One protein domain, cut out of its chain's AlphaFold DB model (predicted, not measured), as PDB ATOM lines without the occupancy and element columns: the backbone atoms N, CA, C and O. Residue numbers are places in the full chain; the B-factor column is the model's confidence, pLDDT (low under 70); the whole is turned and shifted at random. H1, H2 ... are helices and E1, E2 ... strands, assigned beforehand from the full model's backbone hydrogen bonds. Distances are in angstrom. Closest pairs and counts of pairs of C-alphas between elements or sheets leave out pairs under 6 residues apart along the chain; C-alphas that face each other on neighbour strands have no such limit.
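This is residues 74 to 216 of the 221 residues of the protein "Hypothetical protein" of Alexandrium monilatum (UniProt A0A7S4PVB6). Three long helices, H2, H3 and H4, run the same way at shallow tilts with their centres in a triangle, and two small three-stranded sheets cover them from different sides. The sheet E1 E2 E3 packs on H2 and H4, the sheet E4 E5 E6 packs on H2 and H3, and H2 lies between the two sheets. The printed part has 143 residues, with four named helices and six named strands in the order E1 E2 E3 H1 H2 E4 E5 E6 H3 H4; each sheet is antiparallel in the order of its names, and the class is mixed, helices and strands. The whole is compact, with a radius of gyration of the C-alphas of 14.8 A and spans of 42 by 38 by 26 A.

E1, residues 75 to 77, E2, residues 82 to 84, and E3, residues 87 to 89, form a meander, each strand the antiparallel neighbour of the one before. E1 and E2 are a hairpin, with N 76 and O 83 2.9 A apart, within hydrogen-bond range. E2 and E3 are a hairpin too, with N 89 and O 82 at 2.8 A. H1, residues 92 to 95, is not on this sheet. H2, residues 103 to 124, is on it at a height over the sheet of 10.5 A and runs across the strands, at 86 degrees to E2 on the local plane; the closest C-alphas of H2 and E3 are those of Ala 109 and Phe 87, 5.6 A apart. E4, residues 131 to 133, E5, residues 141 to 143, and E6, residues 157 to 159, form a second meander. In the hairpin E4 and E5, N 133 and O 141 are 2.8 A apart; in the hairpin E5 and E6, N 142 and O 158 are 2.8 A apart. H2 is on this sheet as well, at a height over the sheet of 10.0 A. H3, residues 168 to 188, is on the same face of it as H2, at a height of 10.3 A, and runs slantwise to the strands; the closest C-alphas of H3 and E6 are those of Ala 174 and Phe 158, 5.0 A apart. H4, residues 202 to 215, is on the same face of the sheet E1 E2 E3 as H2, at a height of 9.7 A, and its C-alpha 207 is 6.3 A from C-alpha 75 of E1, the closest pair of the two. Each sheet with its two helices makes two layers, helices on one face of a sheet. H2, H3 and H4 form a bundle, a group of helices that touch one another. H3 and H4 touch at a shallow tilt of 19 degrees, the same way, closest at the C-alphas of Arg 179 and Leu 202, 6.2 A. H2 only just touches H3, with 3 pairs of C-alphas within 8 A, closest at Leu 117 and Leu 182, 7.3 A. H2 only just touches H4, also with 3 pairs, closest at the C-alphas of Leu 113 and Leu 203, 7.3 A. H1 is close to H3 but not clearly touching, with C-alphas 92 and 175 at 7.0 A. Every O i to N i+4 pair is within hydrogen-bond range in H2, H3 and H4, and H1 is too short for such a pair.

E1 begins at C-alpha 75, (-10.223, -31.470, -52.166). H2 measures 31.1 A from its first to its last C-alpha and begins at C-alpha 103, (-13.293, -14.232, -43.389). H3 measures 30.3 A. H4 measures 20.2 A and ends at C-alpha 215, (-4.448, -45.599, -53.237).

The C-alphas farthest apart are those of Glu 79 and Ser 152, 47.8 A. The printed part, residues 74 to 216, has no cut. The links E5 to E6 and H3 to H4 are long, 13 residues each. The mean pLDDT of the printed part is 80.9; residues 97 to 101, 146 to 155, 163 to 165, 193 to 199 and 216 are under 70.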
ATOM      1  N   PRO A  74     -14.601 -33.048 -51.157       90.62
ATOM      2  CA  PRO A  74     -13.715 -33.006 -52.308       90.62
ATOM      3  C   PRO A  74     -12.646 -31.938 -52.082       90.62
ATOM      4  O   PRO A  74     -12.966 -30.779 -51.788       90.62
ATOM      5  N   ILE A  75     -11.384 -32.354 -52.200       89.81
ATOM      6  CA  ILE A  75     -10.223 -31.470 -52.166       89.81
ATOM      7  C   ILE A  75      -9.697 -31.337 -53.590       89.81
ATOM      8  O   ILE A  75      -9.252 -32.315 -54.190       89.81
ATOM      9  N   GLU A  76      -9.731 -30.121 -54.114       88.44
ATOM     10  CA  GLU A  76      -9.325 -29.807 -55.480       88.44
ATOM     11  C   GLU A  76      -8.116 -28.872 -55.460       88.44
ATOM     12  O   GLU A  76      -8.014 -27.965 -54.630       88.44
ATOM     13  N   LYS A  77      -7.179 -29.093 -56.383       84.12
ATOM     14  CA  LYS A  77      -6.040 -28.199 -56.583       84.12
ATOM     15  C   LYS A  77      -6.372 -27.220 -57.706       84.12
ATOM     16  O   LYS A  77      -6.497 -27.627 -58.858       84.12
ATOM     17  N   CYS A  78      -6.473 -25.940 -57.375       80.00
ATOM     18  CA  CYS A  78      -6.531 -24.856 -58.350       80.00
ATOM     19  C   CYS A  78      -5.109 -24.355 -58.667       80.00
ATOM     20  O   CYS A  78      -4.130 -24.762 -58.038       80.00
ATOM     21  N   GLU A  79      -4.969 -23.452 -59.641       70.56
ATOM     22  CA  GLU A  79      -3.658 -22.999 -60.142       70.56
ATOM     23  C   GLU A  79      -2.729 -22.429 -59.054       70.56
ATOM     24  O   GLU A  79      -1.515 -22.618 -59.121       70.56
ATOM     25  N   LYS A  80      -3.286 -21.737 -58.052       71.19
ATOM     26  CA  LYS A  80      -2.515 -21.052 -56.994       71.19
ATOM     27  C   LYS A  80      -2.966 -21.378 -55.568       71.19
ATOM     28  O   LYS A  80      -2.328 -20.939 -54.618       71.19
ATOM     29  N   CYS A  81      -4.059 -22.116 -55.409       77.88
ATOM     30  CA  CYS A  81      -4.665 -22.413 -54.115       77.88
ATOM     31  C   CYS A  81      -5.283 -23.810 -54.119       77.88
ATOM     32  O   CYS A  81      -5.532 -24.400 -55.170       77.88
ATOM     33  N   TRP A  82      -5.526 -24.336 -52.928       86.31
ATOM     34  CA  TRP A  82      -6.289 -25.562 -52.749       86.31
ATOM     35  C   TRP A  82      -7.709 -25.197 -52.331       86.31
ATOM     36  O   TRP A  82      -7.893 -24.221 -51.606       86.31
ATOM     37  N   ALA A  83      -8.703 -25.965 -52.760       88.12
ATOM     38  CA  ALA A  83     -10.097 -25.731 -52.417       88.12
ATOM     39  C   ALA A  83     -10.727 -26.961 -51.766       88.12
ATOM     40  O   ALA A  83     -10.443 -28.095 -52.150       88.12
ATOM     41  N   ILE A  84     -11.603 -26.729 -50.789       89.56
ATOM     42  CA  ILE A  84     -12.453 -27.754 -50.181       89.56
ATOM     43  C   ILE A  84     -13.913 -27.354 -50.373       89.56
ATOM     44  O   ILE A  84     -14.322 -26.265 -49.971       89.56
ATOM     45  N   ARG A  85     -14.708 -28.209 -51.034       86.62
ATOM     46  CA  ARG A  85     -16.117 -27.913 -51.385       86.62
ATOM     47  C   ARG A  85     -16.315 -26.563 -52.107       86.62
ATOM     48  O   ARG A  85     -17.330 -25.902 -51.908       86.62
ATOM     49  N   GLY A  86     -15.341 -26.146 -52.920       84.12
ATOM     50  CA  GLY A  86     -15.363 -24.869 -53.646       84.12
ATOM     51  C   GLY A  86     -14.865 -23.649 -52.858       84.12
ATOM     52  O   GLY A  86     -14.817 -22.559 -53.421       84.12
ATOM     53  N   PHE A  87     -14.456 -23.807 -51.593       85.31
ATOM     54  CA  PHE A  87     -13.835 -22.735 -50.813       85.31
ATOM     55  C   PHE A  87     -12.312 -22.833 -50.859       85.31
ATOM     56  O   PHE A  87     -11.737 -23.833 -50.426       85.31
ATOM     57  N   CYS A  88     -11.659 -21.787 -51.360       83.62
ATOM     58  CA  CYS A  88     -10.207 -21.725 -51.491       83.62
ATOM     59  C   CYS A  88      -9.525 -21.414 -50.153       83.62
ATOM     60  O   CYS A  88      -9.889 -20.462 -49.467       83.62
ATOM     61  N   ILE A  89      -8.480 -22.173 -49.832       82.31
ATOM     62  CA  ILE A  89      -7.564 -21.925 -48.720       82.31
ATOM     63  C   ILE A  89      -6.177 -21.655 -49.307       82.31
ATOM     64  O   ILE A  89      -5.640 -22.446 -50.090       82.31
ATOM     65  N   VAL A  90      -5.614 -20.507 -48.939       79.81
ATOM     66  CA  VAL A  90      -4.238 -20.110 -49.264       79.81
ATOM     67  C   VAL A  90      -3.269 -20.599 -48.182       79.81
ATOM     68  O   VAL A  90      -3.680 -21.192 -47.184       79.81
ATOM     69  N   SER A  91      -1.968 -20.380 -48.368       80.81
ATOM     70  CA  SER A  91      -0.962 -20.787 -47.381       80.81
ATOM     71  C   SER A  91      -1.192 -20.118 -46.027       80.81
ATOM     72  O   SER A  91      -1.691 -18.993 -45.969       80.81
ATOM     73  N   ILE A  92      -0.778 -20.771 -44.935       77.62
ATOM     74  CA  ILE A  92      -0.892 -20.227 -43.566       77.62
ATOM     75  C   ILE A  92      -0.314 -18.808 -43.466       77.62
ATOM     76  O   ILE A  92      -0.923 -17.942 -42.838       77.62
ATOM     77  N   ASP A  93       0.813 -18.553 -44.137       75.31
ATOM     78  CA  ASP A  93       1.456 -17.235 -44.156       75.31
ATOM     79  C   ASP A  93       0.525 -16.170 -44.753       75.31
ATOM     80  O   ASP A  93       0.395 -15.078 -44.208       75.31
ATOM     81  N   SER A  94      -0.199 -16.512 -45.820       76.44
ATOM     82  CA  SER A  94      -1.143 -15.606 -46.482       76.44
ATOM     83  C   SER A  94      -2.455 -15.465 -45.702       76.44
ATOM     84  O   SER A  94      -2.997 -14.366 -45.627       76.44
ATOM     85  N   LEU A  95      -2.938 -16.546 -45.070       75.38
ATOM     86  CA  LEU A  95      -4.142 -16.543 -44.223       75.38
ATOM     87  C   LEU A  95      -4.001 -15.587 -43.036       75.38
ATOM     88  O   LEU A  95      -4.967 -14.947 -42.633       75.38
ATOM     89  N   SER A  96      -2.788 -15.456 -42.492       70.12
ATOM     90  CA  SER A  96      -2.525 -14.502 -41.415       70.12
ATOM     91  C   SER A  96      -2.719 -13.047 -41.860       70.12
ATOM     92  O   SER A  96      -2.994 -12.194 -41.030       70.12
ATOM     93  N   HIS A  97      -2.630 -12.718 -43.148       68.50
ATOM     94  CA  HIS A  97      -2.713 -11.338 -43.643       68.50
ATOM     95  C   HIS A  97      -4.005 -11.022 -44.417       68.50
ATOM     96  O   HIS A  97      -4.093  -9.949 -45.007       68.50
ATOM     97  N   GLN A  98      -4.997 -11.918 -44.416       67.56
ATOM     98  CA  GLN A  98      -6.215 -11.760 -45.216       67.56
ATOM     99  C   GLN A  98      -7.207 -10.709 -44.690       67.56
ATOM    100  O   GLN A  98      -7.302 -10.433 -43.492       67.56
ATOM    101  N   ASP A  99      -7.980 -10.159 -45.631       65.44
ATOM    102  CA  ASP A  99      -9.022  -9.164 -45.396       65.44
ATOM    103  C   ASP A  99     -10.294  -9.766 -44.776       65.44
ATOM    104  O   ASP A  99     -10.741 -10.858 -45.127       65.44
ATOM    105  N   LEU A 100     -10.975  -8.966 -43.946       63.34
ATOM    106  CA  LEU A 100     -12.249  -9.299 -43.280       63.34
ATOM    107  C   LEU A 100     -13.384  -9.713 -44.241       63.34
ATOM    108  O   LEU A 100     -14.375 -10.295 -43.817       63.34
ATOM    109  N   ARG A 101     -13.282  -9.391 -45.536       64.81
ATOM    110  CA  ARG A 101     -14.305  -9.728 -46.542       64.81
ATOM    111  C   ARG A 101     -14.318 -11.205 -46.926       64.81
ATOM    112  O   ARG A 101     -15.357 -11.701 -47.343       64.81
ATOM    113  N   GLU A 102     -13.184 -11.886 -46.803       72.94
ATOM    114  CA  GLU A 102     -13.051 -13.311 -47.132       72.94
ATOM    115  C   GLU A 102     -13.130 -14.200 -45.881       72.94
ATOM    116  O   GLU A 102     -13.108 -15.427 -45.987       72.94
ATOM    117  N   GLU A 103     -13.284 -13.584 -44.702       79.25
ATOM    118  CA  GLU A 103     -13.293 -14.232 -43.389       79.25
ATOM    119  C   GLU A 103     -14.279 -15.402 -43.324       79.25
ATOM    120  O   GLU A 103     -13.909 -16.494 -42.897       79.25
ATOM    121  N   GLU A 104     -15.523 -15.211 -43.769       82.69
ATOM    122  CA  GLU A 104     -16.565 -16.240 -43.670       82.69
ATOM    123  C   GLU A 104     -16.244 -17.470 -44.528       82.69
ATOM    124  O   GLU A 104     -16.414 -18.607 -44.077       82.69
ATOM    125  N   ASN A 105     -15.721 -17.253 -45.737       85.81
ATOM    126  CA  ASN A 105     -15.341 -18.323 -46.658       85.81
ATOM    127  C   ASN A 105     -14.165 -19.128 -46.102       85.81
ATOM    128  O   ASN A 105     -14.210 -20.357 -46.081       85.81
ATOM    129  N   VAL A 106     -13.143 -18.435 -45.600       86.25
ATOM    130  CA  VAL A 106     -11.949 -19.050 -45.006       86.25
ATOM    131  C   VAL A 106     -12.317 -19.825 -43.745       86.25
ATOM    132  O   VAL A 106     -11.934 -20.983 -43.602       86.25
ATOM    133  N   SER A 107     -13.122 -19.229 -42.868       87.62
ATOM    134  CA  SER A 107     -13.568 -19.866 -41.624       87.62
ATOM    135  C   SER A 107     -14.409 -21.113 -41.900       87.62
ATOM    136  O   SER A 107     -14.260 -22.138 -41.236       87.62
ATOM    137  N   THR A 108     -15.263 -21.066 -42.927       89.50
ATOM    138  CA  THR A 108     -16.042 -22.227 -43.383       89.50
ATOM    139  C   THR A 108     -15.132 -23.325 -43.932       89.50
ATOM    140  O   THR A 108     -15.280 -24.492 -43.567       89.50
ATOM    141  N   ALA A 109     -14.148 -22.961 -44.756       89.94
ATOM    142  CA  ALA A 109     -13.189 -23.900 -45.326       89.94
ATOM    143  C   ALA A 109     -12.328 -24.579 -44.245       89.94
ATOM    144  O   ALA A 109     -12.148 -25.797 -44.265       89.94
ATOM    145  N   LEU A 110     -11.852 -23.811 -43.259       89.75
ATOM    146  CA  LEU A 110     -11.122 -24.320 -42.095       89.75
ATOM    147  C   LEU A 110     -12.006 -25.219 -41.224       89.75
ATOM    148  O   LEU A 110     -11.542 -26.260 -40.762       89.75
ATOM    149  N   GLY A 111     -13.285 -24.875 -41.058       90.38
ATOM    150  CA  GLY A 111     -14.262 -25.717 -40.371       90.38
ATOM    151  C   GLY A 111     -14.465 -27.071 -41.055       90.38
ATOM    152  O   GLY A 111     -14.471 -28.104 -40.378       90.38
ATOM    153  N   PHE A 112     -14.567 -27.094 -42.389       91.94
ATOM    154  CA  PHE A 112     -14.624 -28.342 -43.158       91.94
ATOM    155  C   PHE A 112     -13.335 -29.149 -43.055       91.94
ATOM    156  O   PHE A 112     -13.397 -30.364 -42.887       91.94
ATOM    157  N   LEU A 113     -12.177 -28.494 -43.101       91.62
ATOM    158  CA  LEU A 113     -10.891 -29.159 -42.919       91.62
ATOM    159  C   LEU A 113     -10.763 -29.783 -41.519       91.62
ATOM    160  O   LEU A 113     -10.352 -30.935 -41.396       91.62
ATOM    161  N   ALA A 114     -11.142 -29.057 -40.468       91.75
ATOM    162  CA  ALA A 114     -11.107 -29.568 -39.100       91.75
ATOM    163  C   ALA A 114     -12.057 -30.765 -38.927       91.75
ATOM    164  O   ALA A 114     -11.688 -31.773 -38.321       91.75
ATOM    165  N   HIS A 115     -13.251 -30.702 -39.527       92.12
ATOM    166  CA  HIS A 115     -14.175 -31.834 -39.560       92.12
ATOM    167  C   HIS A 115     -13.613 -33.030 -40.320       92.12
ATOM    168  O   HIS A 115     -13.706 -34.161 -39.841       92.12
ATOM    169  N   LEU A 116     -13.019 -32.797 -41.491       92.44
ATOM    170  CA  LEU A 116     -12.377 -33.837 -42.279       92.44
ATOM    171  C   LEU A 116     -11.287 -34.536 -41.459       92.44
ATOM    172  O   LEU A 116     -11.292 -35.759 -41.379       92.44
ATOM    173  N   LEU A 117     -10.410 -33.781 -40.793       91.94
ATOM    174  CA  LEU A 117      -9.338 -34.334 -39.964       91.94
ATOM    175  C   LEU A 117      -9.875 -35.234 -38.841       91.94
ATOM    176  O   LEU A 117      -9.413 -36.363 -38.696       91.94
ATOM    177  N   VAL A 118     -10.873 -34.771 -38.082       92.06
ATOM    178  CA  VAL A 118     -11.492 -35.571 -37.006       92.06
ATOM    179  C   VAL A 118     -12.185 -36.811 -37.561       92.06
ATOM    180  O   VAL A 118     -12.074 -37.891 -36.985       92.06
ATOM    181  N   THR A 119     -12.865 -36.683 -38.700       92.75
ATOM    182  CA  THR A 119     -13.558 -37.806 -39.342       92.75
ATOM    183  C   THR A 119     -12.563 -38.858 -39.830       92.75
ATOM    184  O   THR A 119     -12.752 -40.047 -39.581       92.75
ATOM    185  N   LEU A 120     -11.470 -38.433 -40.472       92.25
ATOM    186  CA  LEU A 120     -10.391 -39.321 -40.908       92.25
ATOM    187  C   LEU A 120      -9.729 -40.012 -39.714       92.25
ATOM    188  O   LEU A 120      -9.543 -41.226 -39.746       92.25
ATOM    189  N   ALA A 121      -9.432 -39.269 -38.647       92.12
ATOM    190  CA  ALA A 121      -8.889 -39.816 -37.408       92.12
ATOM    191  C   ALA A 121      -9.814 -40.842 -36.754       92.12
ATOM    192  O   ALA A 121      -9.343 -41.898 -36.340       92.12
ATOM    193  N   GLY A 122     -11.124 -40.590 -36.733       91.75
ATOM    194  CA  GLY A 122     -12.111 -41.540 -36.226       91.75
ATOM    195  C   GLY A 122     -12.210 -42.812 -37.073       91.75
ATOM    196  O   GLY A 122     -12.268 -43.909 -36.526       91.75
ATOM    197  N   ILE A 123     -12.186 -42.693 -38.404       92.19
ATOM    198  CA  ILE A 123     -12.257 -43.847 -39.317       92.19
ATOM    199  C   ILE A 123     -10.992 -44.708 -39.242       92.19
ATOM    200  O   ILE A 123     -11.071 -45.938 -39.289       92.19
ATOM    201  N   LEU A 124      -9.830 -44.062 -39.164       90.25
ATOM    202  CA  LEU A 124      -8.517 -44.709 -39.192       90.25
ATOM    203  C   LEU A 124      -7.968 -45.024 -37.797       90.25
ATOM    204  O   LEU A 124      -6.858 -45.542 -37.698       90.25
ATOM    205  N   GLU A 125      -8.746 -44.734 -36.750       91.38
ATOM    206  CA  GLU A 125      -8.404 -44.948 -35.339       91.38
ATOM    207  C   GLU A 125      -7.064 -44.295 -34.944       91.38
ATOM    208  O   GLU A 125      -6.263 -44.851 -34.193       91.38
ATOM    209  N   VAL A 126      -6.812 -43.085 -35.459       90.19
ATOM    210  CA  VAL A 126      -5.614 -42.295 -35.144       90.19
ATOM    211  C   VAL A 126      -5.921 -41.350 -33.980       90.19
ATOM    212  O   VAL A 126      -6.800 -40.497 -34.113       90.19
ATOM    213  N   PRO A 127      -5.205 -41.435 -32.844       88.56
ATOM    214  CA  PRO A 127      -5.411 -40.506 -31.740       88.56
ATOM    215  C   PRO A 127      -4.881 -39.122 -32.126       88.56
ATOM    216  O   PRO A 127      -3.693 -38.978 -32.405       88.56
ATOM    217  N   LEU A 128      -5.736 -38.100 -32.133       86.31
ATOM    218  CA  LEU A 128      -5.322 -36.709 -32.337       86.31
ATOM    219  C   LEU A 128      -4.963 -36.053 -31.001       86.31
ATOM    220  O   LEU A 128      -5.642 -36.266 -29.999       86.31
ATOM    221  N   ARG A 129      -3.909 -35.230 -30.992       85.00
ATOM    222  CA  ARG A 129      -3.559 -34.394 -29.826       85.00
ATOM    223  C   ARG A 129      -4.506 -33.212 -29.653       85.00
ATOM    224  O   ARG A 129      -4.787 -32.808 -28.531       85.00
ATOM    225  N   ILE A 130      -4.992 -32.678 -30.771       85.62
ATOM    226  CA  ILE A 130      -5.955 -31.583 -30.788       85.62
ATOM    227  C   ILE A 130      -7.377 -32.129 -30.679       85.62
ATOM    228  O   ILE A 130      -7.709 -33.161 -31.266       85.62
ATOM    229  N   SER A 131      -8.231 -31.401 -29.968       84.75
ATOM    230  CA  SER A 131      -9.674 -31.627 -29.977       84.75
ATOM    231  C   SER A 131     -10.359 -30.511 -30.761       84.75
ATOM    232  O   SER A 131      -9.986 -29.346 -30.639       84.75
ATOM    233  N   VAL A 132     -11.337 -30.866 -31.594       85.62
ATOM    234  CA  VAL A 132     -12.117 -29.896 -32.372       85.62
ATOM    235  C   VAL A 132     -13.519 -29.819 -31.785       85.62
ATOM    236  O   VAL A 132     -14.234 -30.819 -31.748       85.62
ATOM    237  N   GLN A 133     -13.923 -28.629 -31.358       82.81
ATOM    238  CA  GLN A 133     -15.286 -28.325 -30.938       82.81
ATOM    239  C   GLN A 133     -16.059 -27.720 -32.113       82.81
ATOM    240  O   GLN A 133     -15.520 -26.924 -32.884       82.81
ATOM    241  N   GLN A 134     -17.334 -28.096 -32.250       79.19
ATOM    242  CA  GLN A 134     -18.205 -27.642 -33.347       79.19
ATOM    243  C   GLN A 134     -17.599 -27.886 -34.743       79.19
ATOM    244  O   GLN A 134     -17.635 -27.024 -35.623       79.19
ATOM    245  N   ALA A 135     -17.016 -29.071 -34.947       76.75
ATOM    246  CA  ALA A 135     -16.412 -29.449 -36.217       76.75
ATOM    247  C   ALA A 135     -17.406 -29.287 -37.386       76.75
ATOM    248  O   ALA A 135     -18.549 -29.736 -37.304       76.75
ATOM    249  N   GLY A 136     -16.960 -28.665 -38.483       74.56
ATOM    250  CA  GLY A 136     -17.750 -28.523 -39.713       74.56
ATOM    251  C   GLY A 136     -18.561 -27.232 -39.811       74.56
ATOM    252  O   GLY A 136     -19.282 -27.057 -40.790       74.56
ATOM    253  N   CYS A 137     -18.439 -26.320 -38.841       81.88
ATOM    254  CA  CYS A 137     -19.041 -24.991 -38.910       81.88
ATOM    255  C   CYS A 137     -17.980 -23.887 -39.066       81.88
ATOM    256  O   CYS A 137     -16.812 -24.051 -38.699       81.88
ATOM    257  N   SER A 138     -18.413 -22.727 -39.565       81.94
ATOM    258  CA  SER A 138     -17.581 -21.524 -39.701       81.94
ATOM    259  C   SER A 138     -17.127 -20.931 -38.364       81.94
ATOM    260  O   SER A 138     -16.274 -20.057 -38.345       81.94
ATOM    261  N   ARG A 139     -17.679 -21.392 -37.238       83.50
ATOM    262  CA  ARG A 139     -17.330 -20.944 -35.883       83.50
ATOM    263  C   ARG A 139     -16.636 -22.031 -35.063       83.50
ATOM    264  O   ARG A 139     -16.755 -22.041 -33.848       83.50
ATOM    265  N   SER A 140     -15.954 -22.959 -35.726       85.62
ATOM    266  CA  SER A 140     -15.264 -24.067 -35.063       85.62
ATOM    267  C   SER A 140     -14.107 -23.590 -34.174       85.62
ATOM    268  O   SER A 140     -13.462 -22.569 -34.443       85.62
ATOM    269  N   PHE A 141     -13.846 -24.350 -33.108       85.81
ATOM    270  CA  PHE A 141     -12.775 -24.079 -32.149       85.81
ATOM    271  C   PHE A 141     -11.861 -25.293 -32.015       85.81
ATOM    272  O   PHE A 141     -12.309 -26.439 -32.073       85.81
ATOM    273  N   LEU A 142     -10.578 -25.035 -31.803       86.50
ATOM    274  CA  LEU A 142      -9.594 -26.033 -31.414       86.50
ATOM    275  C   LEU A 142      -9.286 -25.883 -29.934       86.50
ATOM    276  O   LEU A 142      -9.119 -24.767 -29.452       86.50
ATOM    277  N   CYS A 143      -9.150 -26.998 -29.233       84.44
ATOM    278  CA  CYS A 143      -8.638 -27.004 -27.871       84.44
ATOM    279  C   CYS A 143      -7.458 -27.966 -27.796       84.44
ATOM    280  O   CYS A 143      -7.541 -29.088 -28.313       84.44
ATOM    281  N   ASP A 144      -6.388 -27.534 -27.134       81.69
ATOM    282  CA  ASP A 144      -5.286 -28.404 -26.734       81.69
ATOM    283  C   ASP A 144      -5.521 -28.863 -25.283       81.69
ATOM    284  O   ASP A 144      -5.389 -28.061 -24.354       81.69
ATOM    285  N   PRO A 145      -5.884 -30.139 -25.050       70.75
ATOM    286  CA  PRO A 145      -6.113 -30.650 -23.702       70.75
ATOM    287  C   PRO A 145      -4.842 -30.692 -22.843       70.75
ATOM    288  O   PRO A 145      -4.940 -30.897 -21.640       70.75
ATOM    289  N   HIS A 146      -3.653 -30.569 -23.447       68.62
ATOM    290  CA  HIS A 146      -2.365 -30.698 -22.759       68.62
ATOM    291  C   HIS A 146      -1.755 -29.336 -22.391       68.62
ATOM    292  O   HIS A 146      -0.785 -29.299 -21.635       68.62
ATOM    293  N   GLU A 147      -2.315 -28.220 -22.875       66.81
ATOM    294  CA  GLU A 147      -1.878 -26.872 -22.481       66.81
ATOM    295  C   GLU A 147      -2.352 -26.517 -21.058       66.81
ATOM    296  O   GLU A 147      -1.674 -25.772 -20.348       66.81
ATOM    297  N   SER A 148      -3.481 -27.070 -20.588       61.62
ATOM    298  CA  SER A 148      -3.936 -26.855 -19.210       61.62
ATOM    299  C   SER A 148      -3.212 -27.801 -18.248       61.62
ATOM    300  O   SER A 148      -3.583 -28.965 -18.099       61.62
ATOM    301  N   LEU A 149      -2.188 -27.286 -17.565       59.75
ATOM    302  CA  LEU A 149      -1.485 -28.012 -16.499       59.75
ATOM    303  C   LEU A 149      -2.399 -28.298 -15.287       59.75
ATOM    304  O   LEU A 149      -2.193 -29.276 -14.573       59.75
ATOM    305  N   ASP A 150      -3.426 -27.462 -15.093       65.25
ATOM    306  CA  ASP A 150      -4.425 -27.576 -14.032       65.25
ATOM    307  C   ASP A 150      -5.768 -28.069 -14.581       65.25
ATOM    308  O   ASP A 150      -6.438 -27.370 -15.341       65.25
ATOM    309  N   ALA A 151      -6.233 -29.227 -14.100       62.44
ATOM    310  CA  ALA A 151      -7.541 -29.807 -14.442       62.44
ATOM    311  C   ALA A 151      -8.753 -28.938 -14.026       62.44
ATOM    312  O   ALA A 151      -9.893 -29.253 -14.364       62.44
ATOM    313  N   SER A 152      -8.517 -27.862 -13.268       65.62
ATOM    314  CA  SER A 152      -9.525 -26.890 -12.829       65.62
ATOM    315  C   SER A 152      -9.776 -25.770 -13.846       65.62
ATOM    316  O   SER A 152     -10.753 -25.035 -13.692       65.62
ATOM    317  N   VAL A 153      -8.895 -25.582 -14.831       67.44
ATOM    318  CA  VAL A 153      -9.002 -24.501 -15.817       67.44
ATOM    319  C   VAL A 153      -9.547 -25.095 -17.115       67.44
ATOM    320  O   VAL A 153      -9.004 -26.096 -17.583       67.44
ATOM    321  N   PRO A 154     -10.614 -24.527 -17.712       66.75
ATOM    322  CA  PRO A 154     -11.102 -25.017 -18.993       66.75
ATOM    323  C   PRO A 154      -9.981 -24.936 -20.041       66.75
ATOM    324  O   PRO A 154      -9.238 -23.947 -20.058       66.75
ATOM    325  N   PRO A 155      -9.839 -25.958 -20.906       69.25
ATOM    326  CA  PRO A 155      -8.800 -25.967 -21.923       69.25
ATOM    327  C   PRO A 155      -8.956 -24.744 -22.823       69.25
ATOM    328  O   PRO A 155     -10.068 -24.316 -23.142       69.25
ATOM    329  N   ARG A 156      -7.826 -24.156 -23.208       79.12
ATOM    330  CA  ARG A 156      -7.817 -22.913 -23.971       79.12
ATOM    331  C   ARG A 156      -8.436 -23.139 -25.347       79.12
ATOM    332  O   ARG A 156      -8.030 -24.037 -26.081       79.12
ATOM    333  N   GLU A 157      -9.418 -22.308 -25.683       83.75
ATOM    334  CA  GLU A 157     -10.121 -22.374 -26.962       83.75
ATOM    335  C   GLU A 157      -9.454 -21.454 -27.993       83.75
ATOM    336  O   GLU A 157      -9.246 -20.255 -27.767       83.75
ATOM    337  N   PHE A 158      -9.145 -22.028 -29.150       85.38
ATOM    338  CA  PHE A 158      -8.502 -21.378 -30.281       85.38
ATOM    339  C   PHE A 158      -9.466 -21.351 -31.476       85.38
ATOM    340  O   PHE A 158      -9.698 -22.381 -32.110       85.38
ATOM    341  N   PRO A 159     -10.068 -20.194 -31.787       86.94
ATOM    342  CA  PRO A 159     -11.062 -20.078 -32.849       86.94
ATOM    343  C   PRO A 159     -10.424 -20.209 -34.238       86.94
ATOM    344  O   PRO A 159      -9.387 -19.604 -34.508       86.94
ATOM    345  N   LEU A 160     -11.083 -20.946 -35.140       84.62
ATOM    346  CA  LEU A 160     -10.712 -21.065 -36.561       84.62
ATOM    347  C   LEU A 160     -11.346 -19.975 -37.445       84.62
ATOM    348  O   LEU A 160     -11.430 -20.122 -38.661       84.62
ATOM    349  N   TYR A 161     -11.785 -18.880 -36.831       82.81
ATOM    350  CA  TYR A 161     -12.387 -17.722 -37.482       82.81
ATOM    351  C   TYR A 161     -11.852 -16.437 -36.853       82.81
ATOM    352  O   TYR A 161     -11.353 -16.454 -35.722       82.81
ATOM    353  N   TYR A 162     -11.970 -15.315 -37.561       72.88
ATOM    354  CA  TYR A 162     -11.426 -14.037 -37.110       72.88
ATOM    355  C   TYR A 162     -12.463 -12.907 -37.151       72.88
ATOM    356  O   TYR A 162     -12.456 -12.096 -38.061       72.88
ATOM    357  N   GLY A 163     -13.328 -12.811 -36.136       67.00
ATOM    358  CA  GLY A 163     -14.367 -11.773 -36.083       67.00
ATOM    359  C   GLY A 163     -13.937 -10.460 -35.410       67.00
ATOM    360  O   GLY A 163     -12.916 -10.389 -34.720       67.00
ATOM    361  N   ARG A 164     -14.778  -9.414 -35.518       57.56
ATOM    362  CA  ARG A 164     -14.605  -8.152 -34.766       57.56
ATOM    363  C   ARG A 164     -14.555  -8.431 -33.255       57.56
ATOM    364  O   ARG A 164     -15.588  -8.691 -32.646       57.56
ATOM    365  N   GLY A 165     -13.362  -8.347 -32.665       62.81
ATOM    366  CA  GLY A 165     -13.121  -8.526 -31.227       62.81
ATOM    367  C   GLY A 165     -12.282  -9.753 -30.851       62.81
ATOM    368  O   GLY A 165     -11.922  -9.886 -29.685       62.81
ATOM    369  N   LEU A 166     -11.940 -10.628 -31.805       70.06
ATOM    370  CA  LEU A 166     -10.983 -11.715 -31.574       70.06
ATOM    371  C   LEU A 166      -9.545 -11.231 -31.790       70.06
ATOM    372  O   LEU A 166      -9.258 -10.465 -32.705       70.06
ATOM    373  N   GLU A 167      -8.620 -11.707 -30.956       76.00
ATOM    374  CA  GLU A 167      -7.193 -11.437 -31.124       76.00
ATOM    375  C   GLU A 167      -6.616 -12.266 -32.273       76.00
ATOM    376  O   GLU A 167      -6.728 -13.494 -32.297       76.00
ATOM    377  N   LYS A 168      -5.919 -11.595 -33.192       78.38
ATOM    378  CA  LYS A 168      -5.302 -12.219 -34.370       78.38
ATOM    379  C   LYS A 168      -4.305 -13.319 -33.994       78.38
ATOM    380  O   LYS A 168      -4.249 -14.364 -34.635       78.38
ATOM    381  N   SER A 169      -3.597 -13.125 -32.884       81.69
ATOM    382  CA  SER A 169      -2.652 -14.091 -32.318       81.69
ATOM    383  C   SER A 169      -3.297 -15.435 -31.957       81.69
ATOM    384  O   SER A 169      -2.652 -16.480 -32.076       81.69
ATOM    385  N   ARG A 170      -4.571 -15.448 -31.535       83.88
ATOM    386  CA  ARG A 170      -5.294 -16.690 -31.215       83.88
ATOM    387  C   ARG A 170      -5.647 -17.466 -32.472       83.88
ATOM    388  O   ARG A 170      -5.472 -18.679 -32.484       83.88
ATOM    389  N   PHE A 171      -6.067 -16.769 -33.525       84.69
ATOM    390  CA  PHE A 171      -6.332 -17.372 -34.829       84.69
ATOM    391  C   PHE A 171      -5.052 -17.950 -35.457       84.69
ATOM    392  O   PHE A 171      -5.026 -19.110 -35.855       84.69
ATOM    393  N   GLU A 172      -3.945 -17.201 -35.452       85.81
ATOM    394  CA  GLU A 172      -2.639 -17.699 -35.920       85.81
ATOM    395  C   GLU A 172      -2.162 -18.925 -35.126       85.81
ATOM    396  O   GLU A 172      -1.535 -19.840 -35.663       85.81
ATOM    397  N   THR A 173      -2.467 -18.970 -33.828       87.44
ATOM    398  CA  THR A 173      -2.184 -20.141 -32.991       87.44
ATOM    399  C   THR A 173      -3.095 -21.315 -33.348       87.44
ATOM    400  O   THR A 173      -2.592 -22.426 -33.495       87.44
ATOM    401  N   ALA A 174      -4.385 -21.079 -33.608       88.19
ATOM    402  CA  ALA A 174      -5.316 -22.101 -34.090       88.19
ATOM    403  C   ALA A 174      -4.839 -22.738 -35.407       88.19
ATOM    404  O   ALA A 174      -4.807 -23.961 -35.531       88.19
ATOM    405  N   LEU A 175      -4.391 -21.928 -36.374       88.06
ATOM    406  CA  LEU A 175      -3.855 -22.422 -37.648       88.06
ATOM    407  C   LEU A 175      -2.614 -23.303 -37.456       88.06
ATOM    408  O   LEU A 175      -2.486 -24.343 -38.107       88.06
ATOM    409  N   ARG A 176      -1.710 -22.909 -36.549       86.62
ATOM    410  CA  ARG A 176      -0.525 -23.710 -36.209       86.62
ATOM    411  C   ARG A 176      -0.909 -25.029 -35.547       86.62
ATOM    412  O   ARG A 176      -0.416 -26.062 -35.983       86.62
ATOM    413  N   LEU A 177      -1.839 -25.021 -34.593       88.50
ATOM    414  CA  LEU A 177      -2.344 -26.245 -33.961       88.50
ATOM    415  C   LEU A 177      -3.001 -27.189 -34.976       88.50
ATOM    416  O   LEU A 177      -2.767 -28.394 -34.934       88.50
ATOM    417  N   LEU A 178      -3.778 -26.653 -35.923       89.19
ATOM    418  CA  LEU A 178      -4.393 -27.452 -36.985       89.19
ATOM    419  C   LEU A 178      -3.340 -28.111 -37.883       89.19
ATOM    420  O   LEU A 178      -3.435 -29.302 -38.185       89.19
ATOM    421  N   ARG A 179      -2.316 -27.347 -38.283       89.00
ATOM    422  CA  ARG A 179      -1.168 -27.864 -39.036       89.00
ATOM    423  C   ARG A 179      -0.453 -28.963 -38.262       89.00
ATOM    424  O   ARG A 179      -0.165 -30.017 -38.819       89.00
ATOM    425  N   ASP A 180      -0.183 -28.729 -36.986       87.94
ATOM    426  CA  ASP A 180       0.546 -29.674 -36.148       87.94
ATOM    427  C   ASP A 180      -0.276 -30.958 -35.936       87.94
ATOM    428  O   ASP A 180       0.287 -32.051 -35.957       87.94
ATOM    429  N   GLY A 181      -1.609 -30.864 -35.867       88.94
ATOM    430  CA  GLY A 181      -2.516 -32.015 -35.900       88.94
ATOM    431  C   GLY A 181      -2.446 -32.811 -37.210       88.94
ATOM    432  O   GLY A 181      -2.361 -34.039 -37.181       88.94
ATOM    433  N   LEU A 182      -2.411 -32.135 -38.366       89.62
ATOM    434  CA  LEU A 182      -2.222 -32.783 -39.674       89.62
ATOM    435  C   LEU A 182      -0.852 -33.467 -39.779       89.62
ATOM    436  O   LEU A 182      -0.755 -34.598 -40.254       89.62
ATOM    437  N   HIS A 183       0.209 -32.813 -39.308       87.94
ATOM    438  CA  HIS A 183       1.550 -33.395 -39.268       87.94
ATOM    439  C   HIS A 183       1.624 -34.589 -38.321       87.94
ATOM    440  O   HIS A 183       2.200 -35.613 -38.675       87.94
ATOM    441  N   GLN A 184       1.003 -34.495 -37.147       89.38
ATOM    442  CA  GLN A 184       0.930 -35.589 -36.187       89.38
ATOM    443  C   GLN A 184       0.190 -36.795 -36.777       89.38
ATOM    444  O   GLN A 184       0.637 -37.932 -36.612       89.38
ATOM    445  N   PHE A 185      -0.891 -36.552 -37.522       89.88
ATOM    446  CA  PHE A 185      -1.583 -37.589 -38.274       89.88
ATOM    447  C   PHE A 185      -0.647 -38.242 -39.303       89.88
ATOM    448  O   PHE A 185      -0.460 -39.459 -39.280       89.88
ATOM    449  N   LEU A 186      -0.013 -37.444 -40.169       88.62
ATOM    450  CA  LEU A 186       0.924 -37.930 -41.190       88.62
ATOM    451  C   LEU A 186       2.074 -38.739 -40.575       88.62
ATOM    452  O   LEU A 186       2.421 -39.804 -41.084       88.62
ATOM    453  N   TYR A 187       2.630 -38.261 -39.463       88.44
ATOM    454  CA  TYR A 187       3.713 -38.915 -38.739       88.44
ATOM    455  C   TYR A 187       3.268 -40.263 -38.165       88.44
ATOM    456  O   TYR A 187       3.956 -41.263 -38.348       88.44
ATOM    457  N   SER A 188       2.077 -40.333 -37.555       88.69
ATOM    458  CA  SER A 188       1.538 -41.580 -36.989       88.69
ATOM    459  C   SER A 188       1.350 -42.695 -38.027       88.69
ATOM    460  O   SER A 188       1.403 -43.876 -37.688       88.69
ATOM    461  N   ARG A 189       1.157 -42.320 -39.298       86.06
ATOM    462  CA  ARG A 189       0.977 -43.240 -40.428       86.06
ATOM    463  C   ARG A 189       2.262 -43.489 -41.222       86.06
ATOM    464  O   ARG A 189       2.256 -44.322 -42.124       86.06
ATOM    465  N   GLY A 190       3.354 -42.788 -40.904       85.25
ATOM    466  CA  GLY A 190       4.617 -42.872 -41.646       85.25
ATOM    467  C   GLY A 190       4.579 -42.205 -43.026       85.25
ATOM    468  O   GLY A 190       5.376 -42.547 -43.894       85.25
ATOM    469  N   TYR A 191       3.650 -41.272 -43.254       81.25
ATOM    470  CA  TYR A 191       3.549 -40.497 -44.501       81.25
ATOM    471  C   TYR A 191       4.305 -39.171 -44.447       81.25
ATOM    472  O   TYR A 191       4.419 -38.484 -45.461       81.25
ATOM    473  N   PHE A 192       4.778 -38.790 -43.261       75.25
ATOM    474  CA  PHE A 192       5.540 -37.569 -43.077       75.25
ATOM    475  C   PHE A 192       6.947 -37.740 -43.656       75.25
ATOM    476  O   PHE A 192       7.720 -38.571 -43.186       75.25
ATOM    477  N   ASP A 193       7.262 -36.956 -44.684       68.06
ATOM    478  CA  ASP A 193       8.591 -36.894 -45.284       68.06
ATOM    479  C   ASP A 193       9.259 -35.587 -44.856       68.06
ATOM    480  O   ASP A 193       8.919 -34.518 -45.361       68.06
ATOM    481  N   GLU A 194      10.217 -35.670 -43.930       61.09
ATOM    482  CA  GLU A 194      11.008 -34.521 -43.465       61.09
ATOM    483  C   GLU A 194      11.781 -33.831 -44.604       61.09
ATOM    484  O   GLU A 194      12.193 -32.680 -44.466       61.09
ATOM    485  N   ARG A 195      11.991 -34.518 -45.739       52.84
ATOM    486  CA  ARG A 195      12.752 -33.997 -46.884       52.84
ATOM    487  C   ARG A 195      11.921 -33.138 -47.829       52.84
ATOM    488  O   ARG A 195      12.502 -32.421 -48.645       52.84
ATOM    489  N   ARG A 196      10.588 -33.189 -47.746       55.09
ATOM    490  CA  ARG A 196       9.729 -32.222 -48.437       55.09
ATOM    491  C   ARG A 196       9.453 -31.078 -47.471       55.09
ATOM    492  O   ARG A 196       9.047 -31.355 -46.345       55.09
ATOM    493  N   PRO A 197       9.622 -29.807 -47.879       51.34
ATOM    494  CA  PRO A 197       9.103 -28.713 -47.078       51.34
ATOM    495  C   PRO A 197       7.614 -28.992 -46.896       51.34
ATOM    496  O   PRO A 197       6.887 -29.081 -47.889       51.34
ATOM    497  N   SER A 198       7.193 -29.239 -45.652       57.97
ATOM    498  CA  SER A 198       5.788 -29.459 -45.335       57.97
ATOM    499  C   SER A 198       5.020 -28.321 -45.983       57.97
ATOM    500  O   SER A 198       5.307 -27.153 -45.711       57.97
ATOM    501  N   SER A 199       4.143 -28.652 -46.928       63.31
ATOM    502  CA  SER A 199       3.395 -27.657 -47.679       63.31
ATOM    503  C   SER A 199       2.777 -26.677 -46.692       63.31
ATOM    504  O   SER A 199       2.041 -27.086 -45.795       63.31
ATOM    505  N   SER A 200       3.052 -25.382 -46.845       70.19
ATOM    506  CA  SER A 200       2.427 -24.343 -46.014       70.19
ATOM    507  C   SER A 200       0.898 -24.317 -46.167       70.19
ATOM    508  O   SER A 200       0.206 -23.645 -45.402       70.19
ATOM    509  N   ASN A 201       0.365 -25.066 -47.139       83.31
ATOM    510  CA  ASN A 201      -1.049 -25.297 -47.373       83.31
ATOM    511  C   ASN A 201      -1.562 -26.493 -46.561       83.31
ATOM    512  O   ASN A 201      -1.170 -27.638 -46.783       83.31
ATOM    513  N   LEU A 202      -2.534 -26.232 -45.690       86.00
ATOM    514  CA  LEU A 202      -3.170 -27.255 -44.860       86.00
ATOM    515  C   LEU A 202      -3.939 -28.306 -45.687       86.00
ATOM    516  O   LEU A 202      -3.925 -29.494 -45.368       86.00
ATOM    517  N   LEU A 203      -4.599 -27.875 -46.769       87.38
ATOM    518  CA  LEU A 203      -5.376 -28.765 -47.640       87.38
ATOM    519  C   LEU A 203      -4.504 -29.731 -48.435       87.38
ATOM    520  O   LEU A 203      -4.942 -30.837 -48.727       87.38
ATOM    521  N   GLU A 204      -3.270 -29.347 -48.749       87.44
ATOM    522  CA  GLU A 204      -2.319 -30.231 -49.418       87.44
ATOM    523  C   GLU A 204      -1.937 -31.408 -48.511       87.44
ATOM    524  O   GLU A 204      -1.948 -32.558 -48.951       87.44
ATOM    525  N   CYS A 205      -1.711 -31.149 -47.218       86.94
ATOM    526  CA  CYS A 205      -1.496 -32.204 -46.227       86.94
ATOM    527  C   CYS A 205      -2.716 -33.131 -46.106       86.94
ATOM    528  O   CYS A 205      -2.564 -34.352 -46.083       86.94
ATOM    529  N   ALA A 206      -3.927 -32.568 -46.061       88.56
ATOM    530  CA  ALA A 206      -5.158 -33.355 -45.991       88.56
ATOM    531  C   ALA A 206      -5.383 -34.201 -47.259       88.56
ATOM    532  O   ALA A 206      -5.714 -35.383 -47.159       88.56
ATOM    533  N   ALA A 207      -5.137 -33.636 -48.444       88.31
ATOM    534  CA  ALA A 207      -5.210 -34.357 -49.712       88.31
ATOM    535  C   ALA A 207      -4.204 -35.511 -49.760       88.31
ATOM    536  O   ALA A 207      -4.549 -36.612 -50.193       88.31
ATOM    537  N   LEU A 208      -2.981 -35.291 -49.266       88.44
ATOM    538  CA  LEU A 208      -1.957 -36.327 -49.179       88.44
ATOM    539  C   LEU A 208      -2.405 -37.493 -48.288       88.44
ATOM    540  O   LEU A 208      -2.225 -38.645 -48.681       88.44
ATOM    541  N   ILE A 209      -3.017 -37.209 -47.131       89.00
ATOM    542  CA  ILE A 209      -3.571 -38.238 -46.235       89.00
ATOM    543  C   ILE A 209      -4.605 -39.086 -46.979       89.00
ATOM    544  O   ILE A 209      -4.472 -40.309 -47.039       89.00
ATOM    545  N   VAL A 210      -5.613 -38.441 -47.575       88.94
ATOM    546  CA  VAL A 210      -6.699 -39.138 -48.277       88.94
ATOM    547  C   VAL A 210      -6.143 -39.972 -49.430       88.94
ATOM    548  O   VAL A 210      -6.481 -41.147 -49.557       88.94
ATOM    549  N   HIS A 211      -5.239 -39.407 -50.232       88.31
ATOM    550  CA  HIS A 211      -4.635 -40.106 -51.361       88.31
ATOM    551  C   HIS A 211      -3.823 -41.330 -50.916       88.31
ATOM    552  O   HIS A 211      -3.968 -42.405 -51.497       88.31
ATOM    553  N   LYS A 212      -2.963 -41.198 -49.898       86.75
ATOM    554  CA  LYS A 212      -2.123 -42.307 -49.412       86.75
ATOM    555  C   LYS A 212      -2.946 -43.423 -48.771       86.75
ATOM    556  O   LYS A 212      -2.599 -44.590 -48.930       86.75
ATOM    557  N   GLU A 213      -4.049 -43.094 -48.103       87.81
ATOM    558  CA  GLU A 213      -4.935 -44.099 -47.508       87.81
ATOM    559  C   GLU A 213      -5.795 -44.834 -48.541       87.81
ATOM    560  O   GLU A 213      -5.997 -46.045 -48.411       87.81
ATOM    561  N   MET A 214      -6.264 -44.121 -49.570       83.56
ATOM    562  CA  MET A 214      -7.121 -44.663 -50.630       83.56
ATOM    563  C   MET A 214      -6.346 -45.492 -51.660       83.56
ATOM    564  O   MET A 214      -6.777 -46.586 -52.018       83.56
ATOM    565  N   TYR A 215      -5.201 -44.992 -52.131       79.56
ATOM    566  CA  TYR A 215      -4.448 -45.599 -53.237       79.56
ATOM    567  C   TYR A 215      -3.182 -46.333 -52.782       79.56
ATOM    568  O   TYR A 215      -2.476 -46.922 -53.595       79.56
ATOM    569  N   GLY A 216      -2.894 -46.333 -51.478       67.75
ATOM    570  CA  GLY A 216      -1.658 -46.899 -50.952       67.75
ATOM    571  C   GLY A 216      -0.424 -46.109 -51.402       67.75
ATOM    572  O   GLY A 216      -0.499 -45.080 -52.077       67.75
TER     573      GLY A 216